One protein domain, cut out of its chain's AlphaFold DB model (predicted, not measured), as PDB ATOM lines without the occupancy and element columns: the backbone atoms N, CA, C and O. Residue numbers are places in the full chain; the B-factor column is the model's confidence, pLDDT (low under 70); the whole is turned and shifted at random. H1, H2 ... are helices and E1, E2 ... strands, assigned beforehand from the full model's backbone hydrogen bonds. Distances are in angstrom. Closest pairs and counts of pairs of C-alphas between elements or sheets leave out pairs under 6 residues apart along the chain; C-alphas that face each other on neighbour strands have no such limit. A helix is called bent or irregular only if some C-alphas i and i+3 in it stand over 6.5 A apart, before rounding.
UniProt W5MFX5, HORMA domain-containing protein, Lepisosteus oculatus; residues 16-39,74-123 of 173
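Overview. This is residues 16 to 39 and 74 to 123 of the 173 residues of the protein "HORMA domain-containing protein" of Lepisosteus oculatus (UniProt W5MFX5). A long, twisted hairpin of two strands, E1 and E2, has the long helix H1 running along it over E1, while the short helix H2 and the short strand E3 gather at the end of the hairpin away from its turn. The printed part has 74 residues with two named helices and three named strands, in the order H1, E1, E2, H2, E3; the sheet E2, E1, E3 is antiparallel and the class is mixed. The whole is elongated, 40 by 24 by 23 A, and only just loose, close to compact, with a radius of gyration of the C-alphas of 13.6 A.

Along the chain. H1, residues 16 to 34, begins at C-alpha 16 (-51.671, 24.979, 43.308) and is 27.0 A long. E1, residues 78 to 88, spans 30.9 A, and E2, residues 93 to 101, spans 26.6 A. H2, residues 102 to 110, is irregular: C-alphas 104 and 107 are 7.7 A apart. E3, residues 119 to 122, ends at C-alpha 122 (-46.645, 14.164, 5.448).

Arrangement. The sheet is only just strongly twisted, with C-alphas up to 4.2 A off its best plane. In the hairpin of E1 and E2, N 82 and O 98 are 2.8 A apart; between E1 and E3, N 81 and O 119 are 3.0 A apart. H1 is on the sheet at a height of 8.7 A, along E1 at 1 degrees on the local plane; the closest C-alphas are those of Ala 21 and Leu 87, 6.3 A. H2 is on the sheet at a height of 10.1 A, slantwise to E1 at 36 degrees on the local plane; the closest C-alphas are those of Phe 79 and His 102, 4.8 A. The two helices make two layers with the sheet, both on one face. H1 and H2 are close but not clearly touching, with C-alphas 32 and 108 closest at 7.5 A. E2, H2 and E3 form a split strand-helix-strand unit, two strands running the same way with E1 between them, and its crossover is right-handed. In H1 every O i to N i+4 pair is within hydrogen-bond range; in H2, 3 of 5 are.

Size, cuts and confidence. The C-alphas farthest apart, of Glu 16 and Gly 77, are 41.6 A apart. Residues 40 to 73 are not printed, and C-alphas 39 and 74 are 17.1 A apart across the cut. Of the links printed whole, none is long. Residues 74 to 76 and 106 to 123 have pLDDT under 70.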
ATOM      1  N   GLU A  16     -52.428  26.203  43.038       94.06
ATOM      2  CA  GLU A  16     -51.671  24.979  43.308       94.06
ATOM      3  C   GLU A  16     -51.831  23.961  42.170       94.06
ATOM      4  O   GLU A  16     -50.847  23.358  41.746       94.06
ATOM      5  N   ASP A  17     -53.036  23.823  41.611       92.38
ATOM      6  CA  ASP A  17     -53.272  22.955  40.451       92.38
ATOM      7  C   ASP A  17     -52.508  23.460  39.225       92.38
ATOM      8  O   ASP A  17     -51.810  22.692  38.561       92.38
ATOM      9  N   THR A  18     -52.556  24.774  38.981       94.50
ATOM     10  CA  THR A  18     -51.805  25.430  37.898       94.50
ATOM     11  C   THR A  18     -50.300  25.212  38.073       94.50
ATOM     12  O   THR A  18     -49.593  24.876  37.121       94.50
ATOM     13  N   LYS A  19     -49.785  25.343  39.298       95.38
ATOM     14  CA  LYS A  19     -48.374  25.104  39.613       95.38
ATOM     15  C   LYS A  19     -47.982  23.647  39.367       95.38
ATOM     16  O   LYS A  19     -46.975  23.399  38.705       95.38
ATOM     17  N   LYS A  20     -48.777  22.684  39.843       94.81
ATOM     18  CA  LYS A  20     -48.538  21.248  39.614       94.81
ATOM     19  C   LYS A  20     -48.548  20.910  38.126       94.81
ATOM     20  O   LYS A  20     -47.614  20.267  37.647       94.81
ATOM     21  N   ALA A  21     -49.544  21.394  37.386       93.62
ATOM     22  CA  ALA A  21     -49.630  21.216  35.940       93.62
ATOM     23  C   ALA A  21     -48.431  21.848  35.213       93.62
ATOM     24  O   ALA A  21     -47.862  21.227  34.317       93.62
ATOM     25  N   SER A  22     -47.978  23.027  35.650       95.62
ATOM     26  CA  SER A  22     -46.790  23.690  35.092       95.62
ATOM     27  C   SER A  22     -45.527  22.849  35.288       95.62
ATOM     28  O   SER A  22     -44.761  22.653  34.346       95.62
ATOM     29  N   VAL A  23     -45.323  22.292  36.487       96.25
ATOM     30  CA  VAL A  23     -44.177  21.414  36.780       96.25
ATOM     31  C   VAL A  23     -44.221  20.142  35.931       96.25
ATOM     32  O   VAL A  23     -43.193  19.739  35.384       96.25
ATOM     33  N   LEU A  24     -45.394  19.522  35.777       95.25
ATOM     34  CA  LEU A  24     -45.561  18.336  34.930       95.25
ATOM     35  C   LEU A  24     -45.280  18.641  33.454       95.25
ATOM     36  O   LEU A  24     -44.583  17.868  32.797       95.25
ATOM     37  N   LEU A  25     -45.758  19.781  32.950       95.44
ATOM     38  CA  LEU A  25     -45.508  20.219  31.578       95.44
ATOM     39  C   LEU A  25     -44.011  20.444  31.324       95.44
ATOM     40  O   LEU A  25     -43.475  19.928  30.345       95.44
ATOM     41  N   ILE A  26     -43.324  21.148  32.230       95.75
ATOM     42  CA  ILE A  26     -41.872  21.368  32.148       95.75
ATOM     43  C   ILE A  26     -41.124  20.031  32.180       95.75
ATOM     44  O   ILE A  26     -40.227  19.810  31.369       95.75
ATOM     45  N   ARG A  27     -41.512  19.106  33.067       94.56
ATOM     46  CA  ARG A  27     -40.887  17.779  33.155       94.56
ATOM     47  C   ARG A  27     -41.078  16.968  31.873       94.56
ATOM     48  O   ARG A  27     -40.136  16.319  31.428       94.56
ATOM     49  N   LYS A  28     -42.261  17.026  31.255       92.19
ATOM     50  CA  LYS A  28     -42.540  16.345  29.984       92.19
ATOM     51  C   LYS A  28     -41.747  16.943  28.822       92.19
ATOM     52  O   LYS A  28     -41.196  16.192  28.027       92.19
ATOM     53  N   LEU A  29     -41.622  18.271  28.763       93.31
ATOM     54  CA  LEU A  29     -40.751  18.946  27.793       93.31
ATOM     55  C   LEU A  29     -39.281  18.565  27.993       93.31
ATOM     56  O   LEU A  29     -38.582  18.296  27.023       93.31
ATOM     57  N   PHE A  30     -38.818  18.499  29.239       91.69
ATOM     58  CA  PHE A  30     -37.449  18.101  29.554       91.69
ATOM     59  C   PHE A  30     -37.149  16.668  29.100       91.69
ATOM     60  O   PHE A  30     -36.169  16.448  28.395       91.69
ATOM     61  N   LEU A  31     -38.026  15.714  29.431       88.94
ATOM     62  CA  LEU A  31     -37.895  14.328  28.975       88.94
ATOM     63  C   LEU A  31     -37.951  14.219  27.451       88.94
ATOM     64  O   LEU A  31     -37.199  13.440  26.876       88.94
ATOM     65  N   LEU A  32     -38.796  15.014  26.787       88.06
ATOM     66  CA  LEU A  32     -38.807  15.067  25.331       88.06
ATOM     67  C   LEU A  32     -37.433  15.482  24.801       88.06
ATOM     68  O   LEU A  32     -36.850  14.749  24.013       88.06
ATOM     69  N   MET A  33     -36.910  16.623  25.259       87.44
ATOM     70  CA  MET A  33     -35.638  17.176  24.784       87.44
ATOM     71  C   MET A  33     -34.448  16.241  25.026       87.44
ATOM     72  O   MET A  33     -33.539  16.216  24.208       87.44
ATOM     73  N   GLN A  34     -34.461  15.449  26.104       85.06
ATOM     74  CA  GLN A  34     -33.428  14.437  26.366       85.06
ATOM     75  C   GLN A  34     -33.403  13.299  25.338       85.06
ATOM     76  O   GLN A  34     -32.381  12.633  25.203       85.06
ATOM     77  N   ASN A  35     -34.516  13.069  24.645       82.88
ATOM     78  CA  ASN A  35     -34.689  11.975  23.694       82.88
ATOM     79  C   ASN A  35     -34.835  12.474  22.245       82.88
ATOM     80  O   ASN A  35     -35.264  11.719  21.370       82.88
ATOM     81  N   LEU A  36     -34.514  13.749  22.000       85.75
ATOM     82  CA  LEU A  36     -34.354  14.306  20.662       85.75
ATOM     83  C   LEU A  36     -32.890  14.217  20.236       85.75
ATOM     84  O   LEU A  36     -31.985  14.401  21.050       85.75
ATOM     85  N   ASP A  37     -32.672  14.004  18.942       84.88
ATOM     86  CA  ASP A  37     -31.332  14.084  18.365       84.88
ATOM     87  C   ASP A  37     -30.737  15.491  18.528       84.88
ATOM     88  O   ASP A  37     -31.448  16.503  18.550       84.88
ATOM     89  N   MET A  38     -29.406  15.551  18.598       87.19
ATOM     90  CA  MET A  38     -28.673  16.816  18.623       87.19
ATOM     91  C   MET A  38     -29.047  17.670  17.405       87.19
ATOM     92  O   MET A  38     -29.195  17.178  16.282       87.19
ATOM     93  N   LEU A  39     -29.192  18.975  17.630       87.94
ATOM     94  CA  LEU A  39     -29.360  19.913  16.530       87.94
ATOM     95  C   LEU A  39     -28.057  20.009  15.715       87.94
ATOM     96  O   LEU A  39     -26.979  19.835  16.282       87.94
ATOM     97  N   TRP A  74     -43.012  24.510   7.320       65.56
ATOM     98  CA  TRP A  74     -42.586  23.491   6.376       65.56
ATOM     99  C   TRP A  74     -41.609  22.535   7.063       65.56
ATOM    100  O   TRP A  74     -40.679  22.953   7.749       65.56
ATOM    101  N   PHE A  75     -41.847  21.237   6.889       67.69
ATOM    102  CA  PHE A  75     -40.895  20.187   7.225       67.69
ATOM    103  C   PHE A  75     -40.507  19.503   5.926       67.69
ATOM    104  O   PHE A  75     -41.371  19.199   5.100       67.69
ATOM    105  N   GLU A  76     -39.220  19.249   5.739       65.62
ATOM    106  CA  GLU A  76     -38.784  18.379   4.662       65.62
ATOM    107  C   GLU A  76     -39.086  16.925   5.057       65.62
ATOM    108  O   GLU A  76     -38.571  16.419   6.051       65.62
ATOM    109  N   GLY A  77     -39.988  16.264   4.326       72.56
ATOM    110  CA  GLY A  77     -40.376  14.878   4.595       72.56
ATOM    111  C   GLY A  77     -41.483  14.716   5.644       72.56
ATOM    112  O   GLY A  77     -42.512  15.395   5.602       72.56
ATOM    113  N   ARG A  78     -41.325  13.735   6.544       79.56
ATOM    114  CA  ARG A  78     -42.342  13.374   7.547       79.56
ATOM    115  C   ARG A  78     -42.061  14.067   8.867       79.56
ATOM    116  O   ARG A  78     -40.936  14.021   9.364       79.56
ATOM    117  N   PHE A  79     -43.100  14.601   9.489       83.69
ATOM    118  CA  PHE A  79     -43.016  15.149  10.834       83.69
ATOM    119  C   PHE A  79     -43.991  14.451  11.774       83.69
ATOM    120  O   PHE A  79     -44.934  13.765  11.374       83.69
ATOM    121  N   VAL A  80     -43.723  14.629  13.053       83.81
ATOM    122  CA  VAL A  80     -44.447  14.061  14.173       83.81
ATOM    123  C   VAL A  80     -44.954  15.212  15.021       83.81
ATOM    124  O   VAL A  80     -44.164  16.060  15.429       83.81
ATOM    125  N   ASN A  81     -46.260  15.238  15.289       85.81
ATOM    126  CA  ASN A  81     -46.879  16.213  16.180       85.81
ATOM    127  C   ASN A  81     -47.156  15.578  17.544       85.81
ATOM    128  O   ASN A  81     -47.924  14.621  17.664       85.81
ATOM    129  N   LEU A  82     -46.521  16.125  18.573       88.19
ATOM    130  CA  LEU A  82     -46.574  15.641  19.940       88.19
ATOM    131  C   LEU A  82     -47.312  16.655  20.812       88.19
ATOM    132  O   LEU A  82     -46.889  17.806  20.957       88.19
ATOM    133  N   LYS A  83     -48.402  16.223  21.450       90.69
ATOM    134  CA  LYS A  83     -49.118  17.050  22.426       90.69
ATOM    135  C   LYS A  83     -48.396  16.988  23.769       90.69
ATOM    136  O   LYS A  83     -48.405  15.958  24.448       90.69
ATOM    137  N   MET A  84     -47.774  18.092  24.169       90.50
ATOM    138  CA  MET A  84     -47.051  18.165  25.442       90.50
ATOM    139  C   MET A  84     -48.016  18.320  26.603       90.50
ATOM    140  O   MET A  84     -47.889  17.623  27.604       90.50
ATOM    141  N   GLY A  85     -49.051  19.126  26.430       91.12
ATOM    142  CA  GLY A  85     -50.110  19.266  27.411       91.12
ATOM    143  C   GLY A  85     -50.764  20.626  27.305       91.12
ATOM    144  O   GLY A  85     -50.456  21.417  26.408       91.12
ATOM    145  N   GLU A  86     -51.659  20.885  28.241       92.94
ATOM    146  CA  GLU A  86     -52.299  22.176  28.392       92.94
ATOM    147  C   GLU A  86     -52.261  22.626  29.850       92.94
ATOM    148  O   GLU A  86     -52.316  21.815  30.774       92.94
ATOM    149  N   LEU A  87     -52.117  23.930  30.034       94.06
ATOM    150  CA  LEU A  87     -52.172  24.608  31.313       94.06
ATOM    151  C   LEU A  87     -53.368  25.543  31.278       94.06
ATOM    152  O   LEU A  87     -53.473  26.379  30.385       94.06
ATOM    153  N   GLN A  88     -54.253  25.421  32.255       93.12
ATOM    154  CA  GLN A  88     -55.427  26.269  32.349       93.12
ATOM    155  C   GLN A  88     -55.367  27.110  33.619       93.12
ATOM    156  O   GLN A  88     -54.914  26.665  34.667       93.12
ATOM    157  N   THR A  89     -55.840  28.339  33.490       92.50
ATOM    158  CA  THR A  89     -56.179  29.259  34.574       92.50
ATOM    159  C   THR A  89     -57.655  29.644  34.408       92.50
ATOM    160  O   THR A  89     -58.254  29.317  33.379       92.50
ATOM    161  N   PRO A  90     -58.263  30.385  35.348       91.38
ATOM    162  CA  PRO A  90     -59.631  30.876  35.167       91.38
ATOM    163  C   PRO A  90     -59.833  31.780  33.938       91.38
ATOM    164  O   PRO A  90     -60.964  31.959  33.501       91.38
ATOM    165  N   PHE A  91     -58.758  32.348  33.379       91.94
ATOM    166  CA  PHE A  91     -58.831  33.339  32.298       91.94
ATOM    167  C   PHE A  91     -58.205  32.867  30.981       91.94
ATOM    168  O   PHE A  91     -58.618  33.305  29.914       91.94
ATOM    169  N   HIS A  92     -57.205  31.987  31.046       93.94
ATOM    170  CA  HIS A  92     -56.400  31.591  29.891       93.94
ATOM    171  C   HIS A  92     -56.144  30.089  29.873       93.94
ATOM    172  O   HIS A  92     -55.957  29.469  30.923       93.94
ATOM    173  N   VAL A  93     -56.045  29.535  28.666       94.56
ATOM    174  CA  VAL A  93     -55.552  28.180  28.406       94.56
ATOM    175  C   VAL A  93     -54.312  28.286  27.524       94.56
ATOM    176  O   VAL A  93     -54.363  28.875  26.448       94.56
ATOM    177  N   LEU A  94     -53.210  27.684  27.956       95.31
ATOM    178  CA  LEU A  94     -51.978  27.537  27.191       95.31
ATOM    179  C   LEU A  94     -51.853  26.084  26.735       95.31
ATOM    180  O   LEU A  94     -51.717  25.193  27.567       95.31
ATOM    181  N   LYS A  95     -51.858  25.836  25.424       95.31
ATOM    182  CA  LYS A  95     -51.652  24.498  24.847       95.31
ATOM    183  C   LYS A  95     -50.277  24.426  24.207       95.31
ATOM    184  O   LYS A  95     -49.961  25.242  23.348       95.31
ATOM    185  N   VAL A  96     -49.486  23.426  24.581       94.88
ATOM    186  CA  VAL A  96     -48.137  23.236  24.040       94.88
ATOM    187  C   VAL A  96     -48.101  21.990  23.168       94.88
ATOM    188  O   VAL A  96     -48.456  20.884  23.591       94.88
ATOM    189  N   ARG A  97     -47.653  22.176  21.928       92.06
ATOM    190  CA  ARG A  97     -47.421  21.117  20.948       92.06
ATOM    191  C   ARG A  97     -46.017  21.258  20.394       92.06
ATOM    192  O   ARG A  97     -45.548  22.373  20.192       92.06
ATOM    193  N   VAL A  98     -45.372  20.130  20.138       90.56
ATOM    194  CA  VAL A  98     -44.051  20.086  19.511       90.56
ATOM    195  C   VAL A  98     -44.178  19.308  18.217       90.56
ATOM    196  O   VAL A  98     -44.676  18.186  18.218       90.56
ATOM    197  N   ALA A  99     -43.743  19.919  17.123       88.00
ATOM    198  CA  ALA A  99     -43.613  19.253  15.842       88.00
ATOM    199  C   ALA A  99     -42.128  19.097  15.515       88.00
ATOM    200  O   ALA A  99     -41.377  20.069  15.580       88.00
ATOM    201  N   ALA A 100     -41.709  17.879  15.193       86.69
ATOM    202  CA  ALA A 100     -40.330  17.568  14.841       86.69
ATOM    203  C   ALA A 100     -40.292  16.558  13.693       86.69
ATOM    204  O   ALA A 100     -41.230  15.786  13.500       86.69
ATOM    205  N   GLU A 101     -39.205  16.558  12.930       86.06
ATOM    206  CA  GLU A 101     -38.961  15.568  11.881       86.06
ATOM    207  C   GLU A 101     -38.969  14.143  12.466       86.06
ATOM    208  O   GLU A 101     -38.381  13.901  13.520       86.06
ATOM    209  N   HIS A 102     -39.628  13.193  11.787       80.25
ATOM    210  CA  HIS A 102     -39.848  11.826  12.291       80.25
ATOM    211  C   HIS A 102     -38.547  11.115  12.691       80.25
ATOM    212  O   HIS A 102     -38.524  10.443  13.722       80.25
ATOM    213  N   GLY A 103     -37.463  11.310  11.930       76.56
ATOM    214  CA  GLY A 103     -36.151  10.731  12.242       76.56
ATOM    215  C   GLY A 103     -35.624  11.164  13.612       76.56
ATOM    216  O   GLY A 103     -35.179  10.321  14.385       76.56
ATOM    217  N   LYS A 104     -35.816  12.443  13.962       76.44
ATOM    218  CA  LYS A 104     -35.295  13.065  15.191       76.44
ATOM    219  C   LYS A 104     -36.034  12.675  16.467       76.44
ATOM    220  O   LYS A 104     -35.590  12.999  17.563       76.44
ATOM    221  N   VAL A 105     -37.186  12.014  16.331       75.62
ATOM    222  CA  VAL A 105     -38.027  11.533  17.442       75.62
ATOM    223  C   VAL A 105     -38.145  10.006  17.467       75.62
ATOM    224  O   VAL A 105     -38.948   9.448  18.221       75.62
ATOM    225  N   ALA A 106     -37.381   9.296  16.633       65.75
ATOM    226  CA  ALA A 106     -37.502   7.848  16.480       65.75
ATOM    227  C   ALA A 106     -37.084   7.066  17.740       65.75
ATOM    228  O   ALA A 106     -37.532   5.935  17.937       65.75
ATOM    229  N   GLN A 107     -36.248   7.648  18.607       64.62
ATOM    230  CA  GLN A 107     -35.895   7.049  19.898       64.62
ATOM    231  C   GLN A 107     -37.063   7.106  20.895       64.62
ATOM    232  O   GLN A 107     -37.388   6.093  21.509       64.62
ATOM    233  N   ILE A 108     -37.785   8.230  20.949       67.06
ATOM    234  CA  ILE A 108     -38.981   8.412  21.794       67.06
ATOM    235  C   ILE A 108     -40.069   7.383  21.456       67.06
ATOM    236  O   ILE A 108     -40.719   6.852  22.354       67.06
ATOM    237  N   GLN A 109     -40.247   7.077  20.164       60.19
ATOM    238  CA  GLN A 109     -41.187   6.054  19.681       60.19
ATOM    239  C   GLN A 109     -40.824   4.640  20.145       60.19
ATOM    240  O   GLN A 109     -41.713   3.847  20.435       60.19
ATOM    241  N   ARG A 110     -39.527   4.313  20.211       60.59
ATOM    242  CA  ARG A 110     -39.059   2.991  20.654       60.59
ATOM    243  C   ARG A 110     -39.222   2.789  22.155       60.59
ATOM    244  O   ARG A 110     -39.477   1.670  22.586       60.59
ATOM    245  N   GLU A 111     -39.076   3.856  22.931       60.91
ATOM    246  CA  GLU A 111     -39.055   3.795  24.394       60.91
ATOM    247  C   GLU A 111     -40.431   4.063  25.044       60.91
ATOM    248  O   GLU A 111     -40.527   4.049  26.267       60.91
ATOM    249  N   ASN A 112     -41.505   4.270  24.260       59.28
ATOM    250  CA  ASN A 112     -42.873   4.545  24.749       59.28
ATOM    251  C   ASN A 112     -42.934   5.645  25.833       59.28
ATOM    252  O   ASN A 112     -43.720   5.580  26.773       59.28
ATOM    253  N   ILE A 113     -42.100   6.682  25.709       61.41
ATOM    254  CA  ILE A 113     -41.949   7.736  26.734       61.41
ATOM    255  C   ILE A 113     -43.189   8.652  26.811       61.41
ATOM    256  O   ILE A 113     -43.370   9.395  27.777       61.41
ATOM    257  N   LEU A 114     -44.056   8.619  25.797       59.62
ATOM    258  CA  LEU A 114     -45.271   9.425  25.717       59.62
ATOM    259  C   LEU A 114     -46.501   8.508  25.651       59.62
ATOM    260  O   LEU A 114     -46.631   7.728  24.716       59.62
ATOM    261  N   ASP A 115     -47.429   8.667  26.599       51.72
ATOM    262  CA  ASP A 115     -48.690   7.901  26.684       51.72
ATOM    263  C   ASP A 115     -49.715   8.230  25.568       51.72
ATOM    264  O   ASP A 115     -50.767   7.600  25.478       51.72
ATOM    265  N   GLU A 116     -49.450   9.228  24.714       56.12
ATOM    266  CA  GLU A 116     -50.375   9.690  23.665       56.12
ATOM    267  C   GLU A 116     -49.971   9.191  22.264       56.12
ATOM    268  O   GLU A 116     -48.784   9.212  21.922       56.12
ATOM    269  N   PRO A 117     -50.943   8.836  21.397       52.44
ATOM    270  CA  PRO A 117     -50.662   8.399  20.036       52.44
ATOM    271  C   PRO A 117     -50.021   9.523  19.218       52.44
ATOM    272  O   PRO A 117     -50.563  10.624  19.075       52.44
ATOM    273  N   ILE A 118     -48.859   9.215  18.647       61.44
ATOM    274  CA  ILE A 118     -48.096  10.115  17.790       61.44
ATOM    275  C   ILE A 118     -48.818  10.277  16.450       61.44
ATOM    276  O   ILE A 118     -49.005   9.306  15.717       61.44
ATOM    277  N   GLN A 119     -49.194  11.510  16.102       61.75
ATOM    278  CA  GLN A 119     -49.735  11.807  14.775       61.75
ATOM    279  C   GLN A 119     -48.581  12.091  13.812       61.75
ATOM    280  O   GLN A 119     -47.918  13.125  13.910       61.75
ATOM    281  N   VAL A 120     -48.334  11.146  12.903       63.97
ATOM    282  CA  VAL A 120     -47.408  11.317  11.780       63.97
ATOM    283  C   VAL A 120     -48.165  11.994  10.647       63.97
ATOM    284  O   VAL A 120     -49.279  11.596  10.307       63.97
ATOM    285  N   SER A 121     -47.583  13.033  10.064       64.69
ATOM    286  CA  SER A 121     -48.166  13.737   8.925       64.69
ATOM    287  C   SER A 121     -47.097  13.978   7.866       64.69
ATOM    288  O   SER A 121     -45.928  14.215   8.180       64.69
ATOM    289  N   GLU A 122     -47.502  13.899   6.602       57.19
ATOM    290  CA  GLU A 122     -46.645  14.164   5.448       57.19
ATOM    291  C   GLU A 122     -47.131  15.446   4.767       57.19
ATOM    292  O   GLU A 122     -48.289  15.528   4.359       57.19
ATOM    293  N   LYS A 123     -46.259  16.450   4.623       55.22
ATOM    294  CA  LYS A 123     -46.468  17.544   3.664       55.22
ATOM    295  C   LYS A 123     -45.458  17.354   2.538       55.22
ATOM    296  O   LYS A 123     -44.254  17.419   2.765       55.22
TER     297      LYS A 123